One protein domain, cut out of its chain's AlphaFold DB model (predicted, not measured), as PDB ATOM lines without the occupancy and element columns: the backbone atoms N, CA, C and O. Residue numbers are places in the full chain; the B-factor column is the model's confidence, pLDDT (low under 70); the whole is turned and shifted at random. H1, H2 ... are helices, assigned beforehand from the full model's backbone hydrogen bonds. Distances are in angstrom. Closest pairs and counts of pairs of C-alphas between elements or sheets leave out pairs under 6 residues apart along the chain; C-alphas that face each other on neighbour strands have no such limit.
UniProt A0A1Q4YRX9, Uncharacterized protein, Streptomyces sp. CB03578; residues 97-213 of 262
ATOM      1  N   PRO A  97     178.677 178.128 186.158       76.62
ATOM      2  CA  PRO A  97     177.486 178.793 186.696       76.62
ATOM      3  C   PRO A  97     177.519 178.943 188.223       76.62
ATOM      4  O   PRO A  97     177.091 179.956 188.767       76.62
ATOM      5  N   HIS A  98     178.104 177.967 188.925       78.19
ATOM      6  CA  HIS A  98     178.292 178.007 190.376       78.19
ATOM      7  C   HIS A  98     179.280 179.094 190.829       78.19
ATOM      8  O   HIS A  98     178.989 179.825 191.778       78.19
ATOM      9  N   ALA A  99     180.419 179.233 190.142       81.31
ATOM     10  CA  ALA A  99     181.405 180.270 190.444       81.31
ATOM     11  C   ALA A  99     180.840 181.671 190.165       81.31
ATOM     12  O   ALA A  99     180.973 182.564 191.001       81.31
ATOM     13  N   GLN A 100     180.125 181.830 189.045       86.50
ATOM     14  CA  GLN A 100     179.455 183.081 188.701       86.50
ATOM     15  C   GLN A 100     178.388 183.453 189.742       86.50
ATOM     16  O   GLN A 100     178.376 184.577 190.243       86.50
ATOM     17  N   ALA A 101     177.524 182.502 190.113       89.69
ATOM     18  CA  ALA A 101     176.481 182.714 191.113       89.69
ATOM     19  C   ALA A 101     177.063 183.075 192.488       89.69
ATOM     20  O   ALA A 101     176.550 183.969 193.160       89.69
ATOM     21  N   SER A 102     178.150 182.415 192.896       89.00
ATOM     22  CA  SER A 102     178.821 182.700 194.170       89.00
ATOM     23  C   SER A 102     179.422 184.110 194.179       89.00
ATOM     24  O   SER A 102     179.159 184.870 195.106       89.00
ATOM     25  N   SER A 103     180.124 184.503 193.111       91.31
ATOM     26  CA  SER A 103     180.680 185.857 192.982       91.31
ATOM     27  C   SER A 103     179.590 186.937 192.963       91.31
ATOM     28  O   SER A 103     179.737 187.981 193.599       91.31
ATOM     29  N   TRP A 104     178.465 186.681 192.288       94.12
ATOM     30  CA  TRP A 104     177.327 187.600 192.300       94.12
ATOM     31  C   TRP A 104     176.726 187.750 193.703       94.12
ATOM     32  O   TRP A 104     176.434 188.873 194.114       94.12
ATOM     33  N   VAL A 105     176.572 186.652 194.451       95.50
ATOM     34  CA  VAL A 105     176.067 186.683 195.832       95.50
ATOM     35  C   VAL A 105     176.983 187.501 196.739       95.50
ATOM     36  O   VAL A 105     176.492 188.365 197.464       95.50
ATOM     37  N   GLU A 106     178.296 187.281 196.658       94.06
ATOM     38  CA  GLU A 106     179.298 188.033 197.427       94.06
ATOM     39  C   GLU A 106     179.219 189.540 197.151       94.06
ATOM     40  O   GLU A 106     179.258 190.344 198.081       94.06
ATOM     41  N   ALA A 107     179.029 189.930 195.889       95.25
ATOM     42  CA  ALA A 107     178.909 191.332 195.492       95.25
ATOM     43  C   ALA A 107     177.560 191.984 195.859       95.25
ATOM     44  O   ALA A 107     177.438 193.207 195.786       95.25
ATOM     45  N   ASN A 108     176.534 191.202 196.225       96.19
ATOM     46  CA  ASN A 108     175.160 191.688 196.404       96.19
ATOM     47  C   ASN A 108     174.536 191.326 197.762       96.19
ATOM     48  O   ASN A 108     173.314 191.402 197.882       96.19
ATOM     49  N   LEU A 109     175.330 190.967 198.781       94.00
ATOM     50  CA  LEU A 109     174.857 190.454 200.084       94.00
ATOM     51  C   LEU A 109     173.687 191.246 200.706       94.00
ATOM     52  O   LEU A 109     172.701 190.643 201.145       94.00
ATOM     53  N   ASP A 110     173.759 192.580 200.681       94.69
ATOM     54  CA  ASP A 110     172.748 193.479 201.267       94.69
ATOM     55  C   ASP A 110     171.466 193.612 200.428       94.69
ATOM     56  O   ASP A 110     170.472 194.187 200.870       94.69
ATOM     57  N   ARG A 111     171.472 193.099 199.193       94.25
ATOM     58  CA  ARG A 111     170.379 193.229 198.214       94.25
ATOM     59  C   ARG A 111     169.781 191.883 197.805       94.25
ATOM     60  O   ARG A 111     168.895 191.850 196.949       94.25
ATOM     61  N   LEU A 112     170.253 190.778 198.387       96.38
ATOM     62  CA  LEU A 112     169.767 189.441 198.052       96.38
ATOM     63  C   LEU A 112     168.292 189.272 198.434       96.38
ATOM     64  O   LEU A 112     167.881 189.722 199.509       96.38
ATOM     65  N   PRO A 113     167.492 188.572 197.611       96.62
ATOM     66  CA  PRO A 113     166.139 188.221 198.001       96.62
ATOM     67  C   PRO A 113     166.173 187.288 199.217       96.62
ATOM     68  O   PRO A 113     166.892 186.292 199.231       96.62
ATOM     69  N   ARG A 114     165.359 187.601 200.229       95.25
ATOM     70  CA  ARG A 114     165.213 186.796 201.457       95.25
ATOM     71  C   ARG A 114     163.895 186.021 201.524       95.25
ATOM     72  O   ARG A 114     163.643 185.311 202.486       95.25
ATOM     73  N   THR A 115     163.043 186.163 200.509       96.69
ATOM     74  CA  THR A 115     161.743 185.487 200.424       96.69
ATOM     75  C   THR A 115     161.784 184.360 199.405       96.69
ATOM     76  O   THR A 115     162.484 184.456 198.391       96.69
ATOM     77  N   TYR A 116     160.963 183.330 199.620       97.31
ATOM     78  CA  TYR A 116     160.804 182.238 198.660       97.31
ATOM     79  C   TYR A 116     160.503 182.752 197.243       97.31
ATOM     80  O   TYR A 116     161.194 182.386 196.298       97.31
ATOM     81  N   ALA A 117     159.539 183.668 197.093       95.19
ATOM     82  CA  ALA A 117     159.149 184.197 195.785       95.19
ATOM     83  C   ALA A 117     160.284 184.948 195.063       95.19
ATOM     84  O   ALA A 117     160.351 184.920 193.836       95.19
ATOM     85  N   GLY A 118     161.167 185.628 195.803       96.25
ATOM     86  CA  GLY A 118     162.324 186.307 195.221       96.25
ATOM     87  C   GLY A 118     163.429 185.334 194.811       96.25
ATOM     88  O   GLY A 118     164.017 185.490 193.742       96.25
ATOM     89  N   ILE A 119     163.676 184.312 195.636       96.62
ATOM     90  CA  ILE A 119     164.700 183.295 195.383       96.62
ATOM     91  C   ILE A 119     164.276 182.385 194.227       96.62
ATOM     92  O   ILE A 119     165.034 182.222 193.280       96.62
ATOM     93  N   ALA A 120     163.046 181.863 194.232       94.19
ATOM     94  CA  ALA A 120     162.549 180.913 193.232       94.19
ATOM     95  C   ALA A 120     162.498 181.463 191.791       94.19
ATOM     96  O   ALA A 120     162.353 180.689 190.852       94.19
ATOM     97  N   ARG A 121     162.623 182.783 191.600       92.88
ATOM     98  CA  ARG A 121     162.720 183.425 190.275       92.88
ATOM     99  C   ARG A 121     164.128 183.409 189.679       92.88
ATOM    100  O   ARG A 121     164.281 183.724 188.505       92.88
ATOM    101  N   GLN A 122     165.146 183.118 190.483       92.12
ATOM    102  CA  GLN A 122     166.533 183.067 190.025       92.12
ATOM    103  C   GLN A 122     166.827 181.735 189.326       92.12
ATOM    104  O   GLN A 122     166.101 180.774 189.565       92.12
ATOM    105  N   PRO A 123     167.896 181.618 188.527       91.12
ATOM    106  CA  PRO A 123     168.384 180.314 188.075       91.12
ATOM    107  C   PRO A 123     168.828 179.431 189.254       91.12
ATOM    108  O   PRO A 123     169.320 179.963 190.255       91.12
ATOM    109  N   VAL A 124     168.705 178.102 189.158       90.06
ATOM    110  CA  VAL A 124     169.024 177.158 190.257       90.06
ATOM    111  C   VAL A 124     170.402 177.405 190.888       90.06
ATOM    112  O   VAL A 124     170.489 177.500 192.117       90.06
ATOM    113  N   ALA A 125     171.460 177.604 190.094       88.62
ATOM    114  CA  ALA A 125     172.791 177.950 190.610       88.62
ATOM    115  C   ALA A 125     172.794 179.187 191.542       88.62
ATOM    116  O   ALA A 125     173.461 179.186 192.582       88.62
ATOM    117  N   TYR A 126     172.004 180.216 191.217       93.44
ATOM    118  CA  TYR A 126     171.843 181.429 192.028       93.44
ATOM    119  C   TYR A 126     170.971 181.179 193.258       93.44
ATOM    120  O   TYR A 126     171.307 181.663 194.337       93.44
ATOM    121  N   ARG A 127     169.901 180.378 193.146       95.50
ATOM    122  CA  ARG A 127     169.071 179.985 194.304       95.50
ATOM    123  C   ARG A 127     169.912 179.312 195.380       95.50
ATOM    124  O   ARG A 127     169.834 179.677 196.550       95.50
ATOM    125  N   LYS A 128     170.744 178.363 194.953       93.50
ATOM    126  CA  LYS A 128     171.698 177.639 195.791       93.50
ATOM    127  C   LYS A 128     172.733 178.571 196.420       93.50
ATOM    128  O   LYS A 128     172.941 178.530 197.630       93.50
ATOM    129  N   ALA A 129     173.327 179.468 195.630       93.56
ATOM    130  CA  ALA A 129     174.275 180.455 196.147       93.56
ATOM    131  C   ALA A 129     173.648 181.380 197.204       93.56
ATOM    132  O   ALA A 129     174.255 181.597 198.253       93.56
ATOM    133  N   ILE A 130     172.424 181.866 196.971       96.38
ATOM    134  CA  ILE A 130     171.684 182.684 197.941       96.38
ATOM    135  C   ILE A 130     171.401 181.869 199.206       96.38
ATOM    136  O   ILE A 130     171.692 182.333 200.303       96.38
ATOM    137  N   HIS A 131     170.893 180.639 199.068       96.12
ATOM    138  CA  HIS A 131     170.580 179.758 200.196       96.12
ATOM    139  C   HIS A 131     171.777 179.551 201.137       96.12
ATOM    140  O   HIS A 131     171.616 179.617 202.357       96.12
ATOM    141  N   ARG A 132     172.985 179.360 200.589       93.38
ATOM    142  CA  ARG A 132     174.203 179.144 201.388       93.38
ATOM    143  C   ARG A 132     174.547 180.319 202.305       93.38
ATOM    144  O   ARG A 132     175.085 180.087 203.387       93.38
ATOM    145  N   VAL A 133     174.218 181.552 201.912       94.50
ATOM    146  CA  VAL A 133     174.483 182.757 202.719       94.50
ATOM    147  C   VAL A 133     173.310 183.172 203.610       94.50
ATOM    148  O   VAL A 133     173.441 184.104 204.402       94.50
ATOM    149  N   LEU A 134     172.166 182.487 203.518       94.81
ATOM    150  CA  LEU A 134     171.068 182.671 204.462       94.81
ATOM    151  C   LEU A 134     171.453 182.123 205.840       94.81
ATOM    152  O   LEU A 134     172.089 181.067 205.977       94.81
ATOM    153  N   THR A 135     170.997 182.817 206.877       93.62
ATOM    154  CA  THR A 135     171.020 182.322 208.254       93.62
ATOM    155  C   THR A 135     170.126 181.081 208.393       93.62
ATOM    156  O   THR A 135     169.184 180.901 207.616       93.62
ATOM    157  N   PRO A 136     170.360 180.202 209.385       92.25
ATOM    158  CA  PRO A 136     169.534 179.008 209.554       92.25
ATOM    159  C   PRO A 136     168.017 179.268 209.703       92.25
ATOM    160  O   PRO A 136     167.245 178.503 209.118       92.25
ATOM    161  N   PRO A 137     167.557 180.327 210.407       93.88
ATOM    162  CA  PRO A 137     166.136 180.683 210.435       93.88
ATOM    163  C   PRO A 137     165.595 181.112 209.065       93.88
ATOM    164  O   PRO A 137     164.509 180.684 208.682       93.88
ATOM    165  N   GLU A 138     166.355 181.903 208.298       96.06
ATOM    166  CA  GLU A 138     165.960 182.311 206.941       96.06
ATOM    167  C   GLU A 138     165.832 181.102 206.005       96.06
ATOM    168  O   GLU A 138     164.857 181.012 205.260       96.06
ATOM    169  N   ARG A 139     166.763 180.137 206.069       96.88
ATOM    170  CA  ARG A 139     166.657 178.889 205.290       96.88
ATOM    171  C   ARG A 139     165.389 178.119 205.647       96.88
ATOM    172  O   ARG A 139     164.648 177.724 204.752       96.88
ATOM    173  N   GLY A 140     165.127 177.940 206.944       97.12
ATOM    174  CA  GLY A 140     163.924 177.261 207.430       97.12
ATOM    175  C   GLY A 140     162.641 177.931 206.931       97.12
ATOM    176  O   GLY A 140     161.759 177.260 206.400       97.12
ATOM    177  N   GLN A 141     162.570 179.261 207.002       97.75
ATOM    178  CA  GLN A 141     161.425 180.022 206.504       97.75
ATOM    179  C   GLN A 141     161.226 179.853 204.990       97.75
ATOM    180  O   GLN A 141     160.115 179.568 204.545       97.75
ATOM    181  N   VAL A 142     162.293 179.986 204.197       98.19
ATOM    182  CA  VAL A 142     162.229 179.877 202.731       98.19
ATOM    183  C   VAL A 142     161.797 178.475 202.283       98.19
ATOM    184  O   VAL A 142     160.994 178.355 201.356       98.19
ATOM    185  N   TRP A 143     162.265 177.421 202.955       98.44
ATOM    186  CA  TRP A 143     161.818 176.051 202.688       98.44
ATOM    187  C   TRP A 143     160.374 175.803 203.130       98.44
ATOM    188  O   TRP A 143     159.604 175.212 202.377       98.44
ATOM    189  N   ALA A 144     159.959 176.312 204.293       98.50
ATOM    190  CA  ALA A 144     158.564 176.222 204.722       98.50
ATOM    191  C   ALA A 144     157.615 176.911 203.722       98.50
ATOM    192  O   ALA A 144     156.552 176.376 203.404       98.50
ATOM    193  N   ASP A 145     158.008 178.067 203.182       98.50
ATOM    194  CA  ASP A 145     157.251 178.767 202.142       98.50
ATOM    195  C   ASP A 145     157.216 177.991 200.820       98.50
ATOM    196  O   ASP A 145     156.164 177.928 200.181       98.50
ATOM    197  N   HIS A 146     158.318 177.339 200.436       98.31
ATOM    198  CA  HIS A 146     158.340 176.440 199.282       98.31
ATOM    199  C   HIS A 146     157.358 175.272 199.440       98.31
ATOM    200  O   HIS A 146     156.598 174.994 198.517       98.31
ATOM    201  N   PHE A 147     157.311 174.627 200.606       98.56
ATOM    202  CA  PHE A 147     156.390 173.515 200.856       98.56
ATOM    203  C   PHE A 147     154.920 173.960 200.835       98.56
ATOM    204  O   PHE A 147     154.066 173.273 200.272       98.56
ATOM    205  N   ARG A 148     154.613 175.154 201.364       98.12
ATOM    206  CA  ARG A 148     153.273 175.764 201.242       98.12
ATOM    207  C   ARG A 148     152.916 176.056 199.787       98.12
ATOM    208  O   ARG A 148     151.793 175.781 199.367       98.12
ATOM    209  N   TRP A 149     153.864 176.593 199.016       96.88
ATOM    210  CA  TRP A 149     153.688 176.806 197.582       96.88
ATOM    211  C   TRP A 149     153.440 175.485 196.850       96.88
ATOM    212  O   TRP A 149     152.507 175.411 196.058       96.88
ATOM    213  N   TYR A 150     154.205 174.438 197.164       96.50
ATOM    214  CA  TYR A 150     154.047 173.116 196.569       96.50
ATOM    215  C   TYR A 150     152.642 172.557 196.829       96.50
ATOM    216  O   TYR A 150     151.961 172.162 195.887       96.50
ATOM    217  N   ARG A 151     152.148 172.605 198.075       97.50
ATOM    218  CA  ARG A 151     150.759 172.217 198.392       97.50
ATOM    219  C   ARG A 151     149.744 173.005 197.567       97.50
ATOM    220  O   ARG A 151     148.791 172.432 197.052       97.50
ATOM    221  N   HIS A 152     149.945 174.315 197.435       96.81
ATOM    222  CA  HIS A 152     149.036 175.175 196.682       96.81
ATOM    223  C   HIS A 152     149.008 174.844 195.181       96.81
ATOM    224  O   HIS A 152     147.942 174.875 194.566       96.81
ATOM    225  N   THR A 153     150.154 174.504 194.586       94.50
ATOM    226  CA  THR A 153     150.262 174.160 193.159       94.50
ATOM    227  C   THR A 153     149.896 172.709 192.845       94.50
ATOM    228  O   THR A 153     149.684 172.381 191.678       94.50
ATOM    229  N   HIS A 154     149.721 171.867 193.866       95.12
ATOM    230  CA  HIS A 154     149.320 170.466 193.741       95.12
ATOM    231  C   HIS A 154     147.984 170.212 194.465       95.12
ATOM    232  O   HIS A 154     147.938 169.497 195.459       95.12
ATOM    233  N   PRO A 155     146.837 170.717 193.975       94.88
ATOM    234  CA  PRO A 155     145.554 170.627 194.691       94.88
ATOM    235  C   PRO A 155     144.973 169.204 194.813       94.88
ATOM    236  O   PRO A 155     143.883 169.028 195.348       94.88
ATOM    237  N   LYS A 156     145.657 168.185 194.278       96.25
ATOM    238  CA  LYS A 156     145.208 166.784 194.238       96.25
ATOM    239  C   LYS A 156     146.111 165.842 195.044       96.25
ATOM    240  O   LYS A 156     146.152 164.652 194.736       96.25
ATOM    241  N   LEU A 157     146.850 166.354 196.033       96.69
ATOM    242  CA  LEU A 157     147.637 165.499 196.925       96.69
ATOM    243  C   LEU A 157     146.724 164.504 197.649       96.69
ATOM    244  O   LEU A 157     145.645 164.853 198.131       96.69
ATOM    245  N   SER A 158     147.167 163.252 197.734       98.38
ATOM    246  CA  SER A 158     146.524 162.268 198.603       98.38
ATOM    247  C   SER A 158     146.773 162.613 200.079       98.38
ATOM    248  O   SER A 158     147.737 163.318 200.382       98.38
ATOM    249  N   PRO A 159     145.994 162.064 201.029       98.38
ATOM    250  CA  PRO A 159     146.235 162.299 202.456       98.38
ATOM    251  C   PRO A 159     147.660 161.944 202.913       98.38
ATOM    252  O   PRO A 159     148.233 162.628 203.756       98.38
ATOM    253  N   ALA A 160     148.262 160.897 202.336       98.19
ATOM    254  CA  ALA A 160     149.635 160.502 202.652       98.19
ATOM    255  C   ALA A 160     150.666 161.513 202.126       98.19
ATOM    256  O   ALA A 160     151.634 161.824 202.814       98.19
ATOM    257  N   GLN A 161     150.451 162.045 200.922       98.44
ATOM    258  CA  GLN A 161     151.321 163.063 200.335       98.44
ATOM    259  C   GLN A 161     151.182 164.400 201.060       98.44
ATOM    260  O   GLN A 161     152.178 165.062 201.331       98.44
ATOM    261  N   ASP A 162     149.957 164.775 201.424       98.50
ATOM    262  CA  ASP A 162     149.700 166.009 202.157       98.50
ATOM    263  C   ASP A 162     150.343 165.985 203.549       98.50
ATOM    264  O   ASP A 162     150.963 166.968 203.957       98.50
ATOM    265  N   LYS A 163     150.321 164.824 204.223       98.44
ATOM    266  CA  LYS A 163     151.053 164.609 205.476       98.44
ATOM    267  C   LYS A 163     152.565 164.822 205.325       98.44
ATOM    268  O   LYS A 163     153.172 165.427 206.203       98.44
ATOM    269  N   VAL A 164     153.177 164.356 204.233       98.69
ATOM    270  CA  VAL A 164     154.609 164.606 203.973       98.69
ATOM    271  C   VAL A 164     154.888 166.107 203.897       98.69
ATOM    272  O   VAL A 164     155.887 166.569 204.444       98.69
ATOM    273  N   VAL A 165     154.003 166.879 203.261       98.69
ATOM    274  CA  VAL A 165     154.150 168.338 203.189       98.69
ATOM    275  C   VAL A 165     154.001 168.988 204.571       98.69
ATOM    276  O   VAL A 165     154.790 169.872 204.902       98.69
ATOM    277  N   ASP A 166     153.055 168.541 205.406       98.69
ATOM    278  CA  ASP A 166     152.927 169.029 206.791       98.69
ATOM    279  C   ASP A 166     154.189 168.756 207.612       98.69
ATOM    280  O   ASP A 166     154.706 169.656 208.280       98.69
ATOM    281  N   ASP A 167     154.713 167.532 207.528       98.69
ATOM    282  CA  ASP A 167     155.930 167.136 208.234       98.69
ATOM    283  C   ASP A 167     157.128 167.978 207.752       98.69
ATOM    284  O   ASP A 167     157.910 168.471 208.569       98.69
ATOM    285  N   ALA A 168     157.230 168.237 206.442       98.62
ATOM    286  CA  ALA A 168     158.259 169.098 205.861       98.62
ATOM    287  C   ALA A 168     158.169 170.547 206.375       98.62
ATOM    288  O   ALA A 168     159.178 171.121 206.798       98.62
ATOM    289  N   ILE A 169     156.963 171.130 206.406       98.69
ATOM    290  CA  ILE A 169     156.720 172.471 206.962       98.69
ATOM    291  C   ILE A 169     157.111 172.510 208.439       98.69
ATOM    292  O   ILE A 169     157.766 173.463 208.869       98.69
ATOM    293  N   ALA A 170     156.740 171.491 209.216       98.00
ATOM    294  CA  ALA A 170     157.042 171.422 210.639       98.00
ATOM    295  C   ALA A 170     158.554 171.354 210.902       98.00
ATOM    296  O   ALA A 170     159.050 172.079 211.765       98.00
ATOM    297  N   VAL A 171     159.291 170.523 210.152       97.25
ATOM    298  CA  VAL A 171     160.757 170.419 210.252       97.25
ATOM    299  C   VAL A 171     161.417 171.750 209.892       97.25
ATOM    300  O   VAL A 171     162.202 172.274 210.683       97.25
ATOM    301  N   ALA A 172     161.061 172.347 208.751       97.12
ATOM    302  CA  ALA A 172     161.659 173.605 208.305       97.12
ATOM    303  C   ALA A 172     161.340 174.784 209.243       97.12
ATOM    304  O   ALA A 172     162.213 175.606 209.513       97.12
ATOM    305  N   SER A 173     160.131 174.828 209.814       95.62
ATOM    306  CA  SER A 173     159.715 175.889 210.746       95.62
ATOM    307  C   SER A 173     160.439 175.831 212.096       95.62
ATOM    308  O   SER A 173     160.568 176.858 212.757       95.62
ATOM    309  N   ARG A 174     160.948 174.660 212.511       93.88
ATOM    310  CA  ARG A 174     161.838 174.540 213.684       93.88
ATOM    311  C   ARG A 174     163.268 175.021 213.403       93.88
ATOM    312  O   ARG A 174     164.047 175.187 214.338       93.88
ATOM    313  N   GLY A 175     163.601 175.270 212.136       90.06
ATOM    314  CA  GLY A 175     164.900 175.747 211.682       90.06
ATOM    315  C   GLY A 175     165.833 174.630 211.209       90.06
ATOM    316  O   GLY A 175     165.753 173.480 211.644       90.06
ATOM    317  N   LEU A 176     166.755 175.010 210.320       92.56
ATOM    318  CA  LEU A 176     167.753 174.128 209.697       92.56
ATOM    319  C   LEU A 176     169.160 174.320 210.296       92.56
ATOM    320  O   LEU A 176     170.171 174.073 209.647       92.56
ATOM    321  N   ALA A 177     169.243 174.813 211.534       92.19
ATOM    322  CA  ALA A 177     170.509 174.872 212.263       92.19
ATOM    323  C   ALA A 177     170.905 173.466 212.745       92.19
ATOM    324  O   ALA A 177     170.012 172.700 213.118       92.19
ATOM    325  N   PRO A 178     172.207 173.127 212.816       88.94
ATOM    326  CA  PRO A 178     172.646 171.860 213.391       88.94
ATOM    327  C   PRO A 178     172.066 171.641 214.795       88.94
ATOM    328  O   PRO A 178     172.285 172.443 215.703       88.94
ATOM    329  N   ARG A 179     171.331 170.540 214.965       93.31
ATOM    330  CA  ARG A 179     170.801 170.055 216.245       93.31
ATOM    331  C   ARG A 179     170.797 168.520 216.256       93.31
ATOM    332  O   ARG A 179     170.792 167.933 215.172       93.31
ATOM    333  N   PRO A 180     170.821 167.868 217.435       91.00
ATOM    334  CA  PRO A 180     171.078 166.426 217.548       91.00
ATOM    335  C   PRO A 180     170.151 165.521 216.724       91.00
ATOM    336  O   PRO A 180     170.562 164.450 216.293       91.00
ATOM    337  N   ASP A 181     168.909 165.941 216.505       94.25
ATOM    338  CA  ASP A 181     167.858 165.170 215.845       94.25
ATOM    339  C   ASP A 181     167.625 165.551 214.374       94.25
ATOM    340  O   ASP A 181     167.022 164.765 213.645       94.25
ATOM    341  N   LEU A 182     168.126 166.704 213.911       94.50
ATOM    342  CA  LEU A 182     167.802 167.247 212.585       94.50
ATOM    343  C   LEU A 182     168.126 166.269 211.456       94.50
ATOM    344  O   LEU A 182     167.316 166.066 210.563       94.50
ATOM    345  N   ASP A 183     169.297 165.648 211.492       95.06
ATOM    346  CA  ASP A 183     169.722 164.725 210.440       95.06
ATOM    347  C   ASP A 183     168.835 163.464 210.377       95.06
ATOM    348  O   ASP A 183     168.478 162.982 209.302       95.06
ATOM    349  N   THR A 184     168.390 162.966 211.533       96.44
ATOM    350  CA  THR A 184     167.414 161.869 211.603       96.44
ATOM    351  C   THR A 184     166.044 162.309 211.087       96.44
ATOM    352  O   THR A 184     165.420 161.566 210.330       96.44
ATOM    353  N   GLU A 185     165.590 163.518 211.433       97.06
ATOM    354  CA  GLU A 185     164.338 164.083 210.918       97.06
ATOM    355  C   GLU A 185     164.365 164.245 209.389       97.06
ATOM    356  O   GLU A 185     163.428 163.825 208.713       97.06
ATOM    357  N   LEU A 186     165.444 164.801 208.829       97.69
ATOM    358  CA  LEU A 186     165.589 165.032 207.388       97.69
ATOM    359  C   LEU A 186     165.642 163.720 206.593       97.69
ATOM    360  O   LEU A 186     165.029 163.630 205.528       97.69
ATOM    361  N   ARG A 187     166.315 162.686 207.115       96.94
ATOM    362  CA  ARG A 187     166.299 161.345 206.507       96.94
ATOM    363  C   ARG A 187     164.936 160.667 206.607       96.94
ATOM    364  O   ARG A 187     164.499 160.039 205.644       96.94
ATOM    365  N   GLY A 188     164.255 160.789 207.747       97.81
ATOM    366  CA  GLY A 188     162.897 160.259 207.918       97.81
ATOM    367  C   GLY A 188     161.898 160.923 206.965       97.81
ATOM    368  O   GLY A 188     161.052 160.247 206.371       97.81
ATOM    369  N   LEU A 189     162.047 162.234 206.760       98.19
ATOM    370  CA  LEU A 189     161.269 163.009 205.800       98.19
ATOM    371  C   LEU A 189     161.545 162.565 204.359       98.19
ATOM    372  O   LEU A 189     160.603 162.312 203.613       98.19
ATOM    373  N   GLU A 190     162.816 162.404 203.982       98.19
ATOM    374  CA  GLU A 190     163.214 161.888 202.665       98.19
ATOM    375  C   GLU A 190     162.584 160.519 202.372       98.19
ATOM    376  O   GLU A 190     161.996 160.319 201.308       98.19
ATOM    377  N   GLN A 191     162.675 159.577 203.315       98.19
ATOM    378  CA  GLN A 191     162.109 158.233 203.157       98.19
ATOM    379  C   GLN A 191     160.589 158.278 202.979       98.19
ATOM    380  O   GLN A 191     160.049 157.637 202.075       98.19
ATOM    381  N   SER A 192     159.906 159.072 203.805       98.44
ATOM    382  CA  SER A 192     158.448 159.215 203.766       98.44
ATOM    383  C   SER A 192     157.979 159.880 202.468       98.44
ATOM    384  O   SER A 192     157.016 159.424 201.852       98.44
ATOM    385  N   ALA A 193     158.700 160.900 201.993       98.31
ATOM    386  CA  ALA A 193     158.433 161.546 200.714       98.31
ATOM    387  C   ALA A 193     158.623 160.587 199.540       98.31
ATOM    388  O   ALA A 193     157.726 160.453 198.711       98.31
ATOM    389  N   LYS A 194     159.743 159.856 199.486       97.19
ATOM    390  CA  LYS A 194     159.993 158.870 198.423       97.19
ATOM    391  C   LYS A 194     158.936 157.768 198.396       97.19
ATOM    392  O   LYS A 194     158.541 157.352 197.311       97.19
ATOM    393  N   ALA A 195     158.448 157.335 199.557       97.94
ATOM    394  CA  ALA A 195     157.385 156.337 199.649       97.94
ATOM    395  C   ALA A 195     156.020 156.862 199.161       97.94
ATOM    396  O   ALA A 195     155.299 156.135 198.483       97.94
ATOM    397  N   ALA A 196     155.657 158.110 199.484       98.25
ATOM    398  CA  ALA A 196     154.341 158.672 199.160       98.25
ATOM    399  C   ALA A 196     154.252 159.331 197.767       98.25
ATOM    400  O   ALA A 196     153.176 159.377 197.164       98.25
ATOM    401  N   LEU A 197     155.364 159.882 197.274       95.94
ATOM    402  CA  LEU A 197     155.436 160.692 196.051       95.94
ATOM    403  C   LEU A 197     156.237 160.007 194.933       95.94
ATOM    404  O   LEU A 197     156.047 160.310 193.759       95.94
ATOM    405  N   GLY A 198     157.125 159.072 195.281       94.88
ATOM    406  CA  GLY A 198     158.132 158.534 194.368       94.88
ATOM    407  C   GLY A 198     159.399 159.395 194.314       94.88
ATOM    408  O   GLY A 198     159.435 160.531 194.779       94.88
ATOM    409  N   GLN A 199     160.470 158.837 193.741       92.00
ATOM    410  CA  GLN A 199     161.819 159.425 193.772       92.00
ATOM    411  C   GLN A 199     161.900 160.825 193.142       92.00
ATOM    412  O   GLN A 199     162.503 161.725 193.720       92.00
ATOM    413  N   GLN A 200     161.321 161.001 191.949       90.25
ATOM    414  CA  GLN A 200     161.415 162.263 191.205       90.25
ATOM    415  C   GLN A 200     160.646 163.383 191.903       90.25
ATOM    416  O   GLN A 200     161.198 164.455 192.139       90.25
ATOM    417  N   GLU A 201     159.405 163.106 192.292       93.00
ATOM    418  CA  GLU A 201     158.540 164.091 192.930       93.00
ATOM    419  C   GLU A 201     159.021 164.436 194.349       93.00
ATOM    420  O   GLU A 201     159.017 165.598 194.744       93.00
ATOM    421  N   ALA A 202     159.567 163.463 195.091       96.12
ATOM    422  CA  ALA A 202     160.260 163.746 196.348       96.12
ATOM    423  C   ALA A 202     161.465 164.681 196.144       96.12
ATOM    424  O   ALA A 202     161.719 165.533 196.989       96.12
ATOM    425  N   GLY A 203     162.192 164.561 195.027       93.31
ATOM    426  CA  GLY A 203     163.270 165.484 194.665       93.31
ATOM    427  C   GLY A 203     162.772 166.888 194.331       93.31
ATOM    428  O   GLY A 203     163.371 167.862 194.784       93.31
ATOM    429  N   ALA A 204     161.659 166.998 193.602       92.75
ATOM    430  CA  ALA A 204     161.020 168.280 193.315       92.75
ATOM    431  C   ALA A 204     160.539 168.983 194.594       92.75
ATOM    432  O   ALA A 204     160.710 170.192 194.715       92.75
ATOM    433  N   LEU A 205     159.998 168.226 195.554       96.50
ATOM    434  CA  LEU A 205     159.549 168.748 196.842       96.50
ATOM    435  C   LEU A 205     160.715 169.092 197.782       96.50
ATOM    436  O   LEU A 205     160.720 170.154 198.386       96.50
ATOM    437  N   LEU A 206     161.676 168.184 197.976       97.75
ATOM    438  CA  LEU A 206     162.641 168.272 199.082       97.75
ATOM    439  C   LEU A 206     164.049 168.697 198.670       97.75
ATOM    440  O   LEU A 206     164.826 169.090 199.536       97.75
ATOM    441  N   ALA A 207     164.409 168.604 197.391       95.44
ATOM    442  CA  ALA A 207     165.777 168.831 196.914       95.44
ATOM    443  C   ALA A 207     165.876 169.900 195.816       95.44
ATOM    444  O   ALA A 207     166.955 170.108 195.253       95.44
ATOM    445  N   MET A 208     164.781 170.609 195.532       94.50
ATOM    446  CA  MET A 208     164.749 171.708 194.577       94.50
ATOM    447  C   MET A 208     163.945 172.882 195.133       94.50
ATOM    448  O   MET A 208     162.729 172.819 195.261       94.50
ATOM    449  N   LEU A 209     164.620 173.990 195.446       94.88
ATOM    450  CA  LEU A 209     163.927 175.186 195.909       94.88
ATOM    451  C   LEU A 209     163.278 175.911 194.719       94.88
ATOM    452  O   LEU A 209     163.933 176.650 193.977       94.88
ATOM    453  N   GLY A 210     161.974 175.705 194.553       92.31
ATOM    454  CA  GLY A 210     161.198 176.238 193.432       92.31
ATOM    455  C   GLY A 210     161.175 175.312 192.207       92.31
ATOM    456  O   GLY A 210     161.650 174.185 192.280       92.31
ATOM    457  N   PRO A 211     160.589 175.755 191.083       86.50
ATOM    458  CA  PRO A 211     160.473 174.937 189.872       86.50
ATOM    459  C   PRO A 211     161.843 174.540 189.312       86.50
ATOM    460  O   PRO A 211     162.761 175.357 189.322       86.50
ATOM    461  N   ALA A 212     161.996 173.322 188.797       74.31
ATOM    462  CA  ALA A 212     163.231 172.940 188.115       74.31
ATOM    463  C   ALA A 212     163.416 173.777 186.837       74.31
ATOM    464  O   ALA A 212     162.479 173.917 186.048       74.31
ATOM    465  N   ASP A 213     164.620 174.306 186.629       66.88
ATOM    466  CA  ASP A 213     164.971 174.949 185.365       66.88
ATOM    467  C   ASP A 213     165.312 173.868 184.327       66.88
ATOM    468  O   ASP A 213     165.846 172.802 184.655       66.88
TER     469      ASP A 213
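What this domain is: This is residues 97 to 213 of the 262 residues of an uncharacterized protein of Streptomyces sp. CB03578 (UniProt A0A1Q4YRX9). Three long helices, H4, H5 and H6, run back and forth one after another, with H5 at the corner between H4 and H6, and the short H7 folds back onto H6. At the other end of the longest axis H1 packs on H3 as a tilted pair, and the small H2 packs on H4. The printed part has 117 residues with seven named helices, in order from H1 to H7, and no named strand; its class is all helix. It is compact, with a radius of gyration of the C-alphas of 14.5 A, and spans 44 by 32 by 20 A.

Where its parts are: Find C-alpha 136 at (169.534, 179.008, 209.554); from there H4, the longest helix, runs 25.8 A through residues 136 to 153. H5, residues 159 to 173, covers 20.9 A, and H6, residues 182 to 197, covers 21.7 A. H7, residues 199 to 206, ends at C-alpha 206, (162.641, 168.272, 199.082), 10.4 A from its first C-alpha. Go back to C-alpha 97 at (177.486, 178.793, 186.696) for H1, residues 97 to 107, 15.4 A long. H2 is residues 116 to 119, 5.2 A, and H3 is residues 124 to 133, 14.7 A.

How they stand to each other: Begin at H4, which forms a hairpin with H5: they touch at a shallow tilt of 22 degrees, opposite ways, and the closest C-alphas, of Gly 140 and Ala 172, are 4.4 A apart. H5 and H6 form the next hairpin, with a shallow tilt of 23 degrees; the closest C-alphas, of Gln 161 and Ala 196, are 5.5 A apart. H4 and H6 are apart. H6 touches H7 with residues 190 to 194 alone, at a steep tilt of 49 degrees; C-alphas 193 and 202 are the closest, at 5.2 A. H5 and H7 are near each other. H4 and H7 are close but not clearly touching, the closest C-alphas, of Phe 147 and Leu 205, being 7.0 A apart. On H4, residues 142 to 146 alone touch H2, closest at the C-alphas of Tyr 116 and Val 142, 4.9 A apart. H1 touches H3 at a steep tilt of 42 degrees, the same way; the closest C-alphas, of Ala 101 and Tyr 126, are 4.9 A apart. In H1, H4, H5, H6 and H7 every O i to N i+4 pair is within hydrogen-bond range, in H3 5 of 6 are, and H2 is too short for such a pair.

The domain as a whole: The two C-alphas farthest apart, of Ala 107 and Pro 159, are 44.3 A from each other. The printed part has no cut, and no link is long. The mean pLDDT of the printed part is 94.5; look at Asp 213 for the one printed residue under 70.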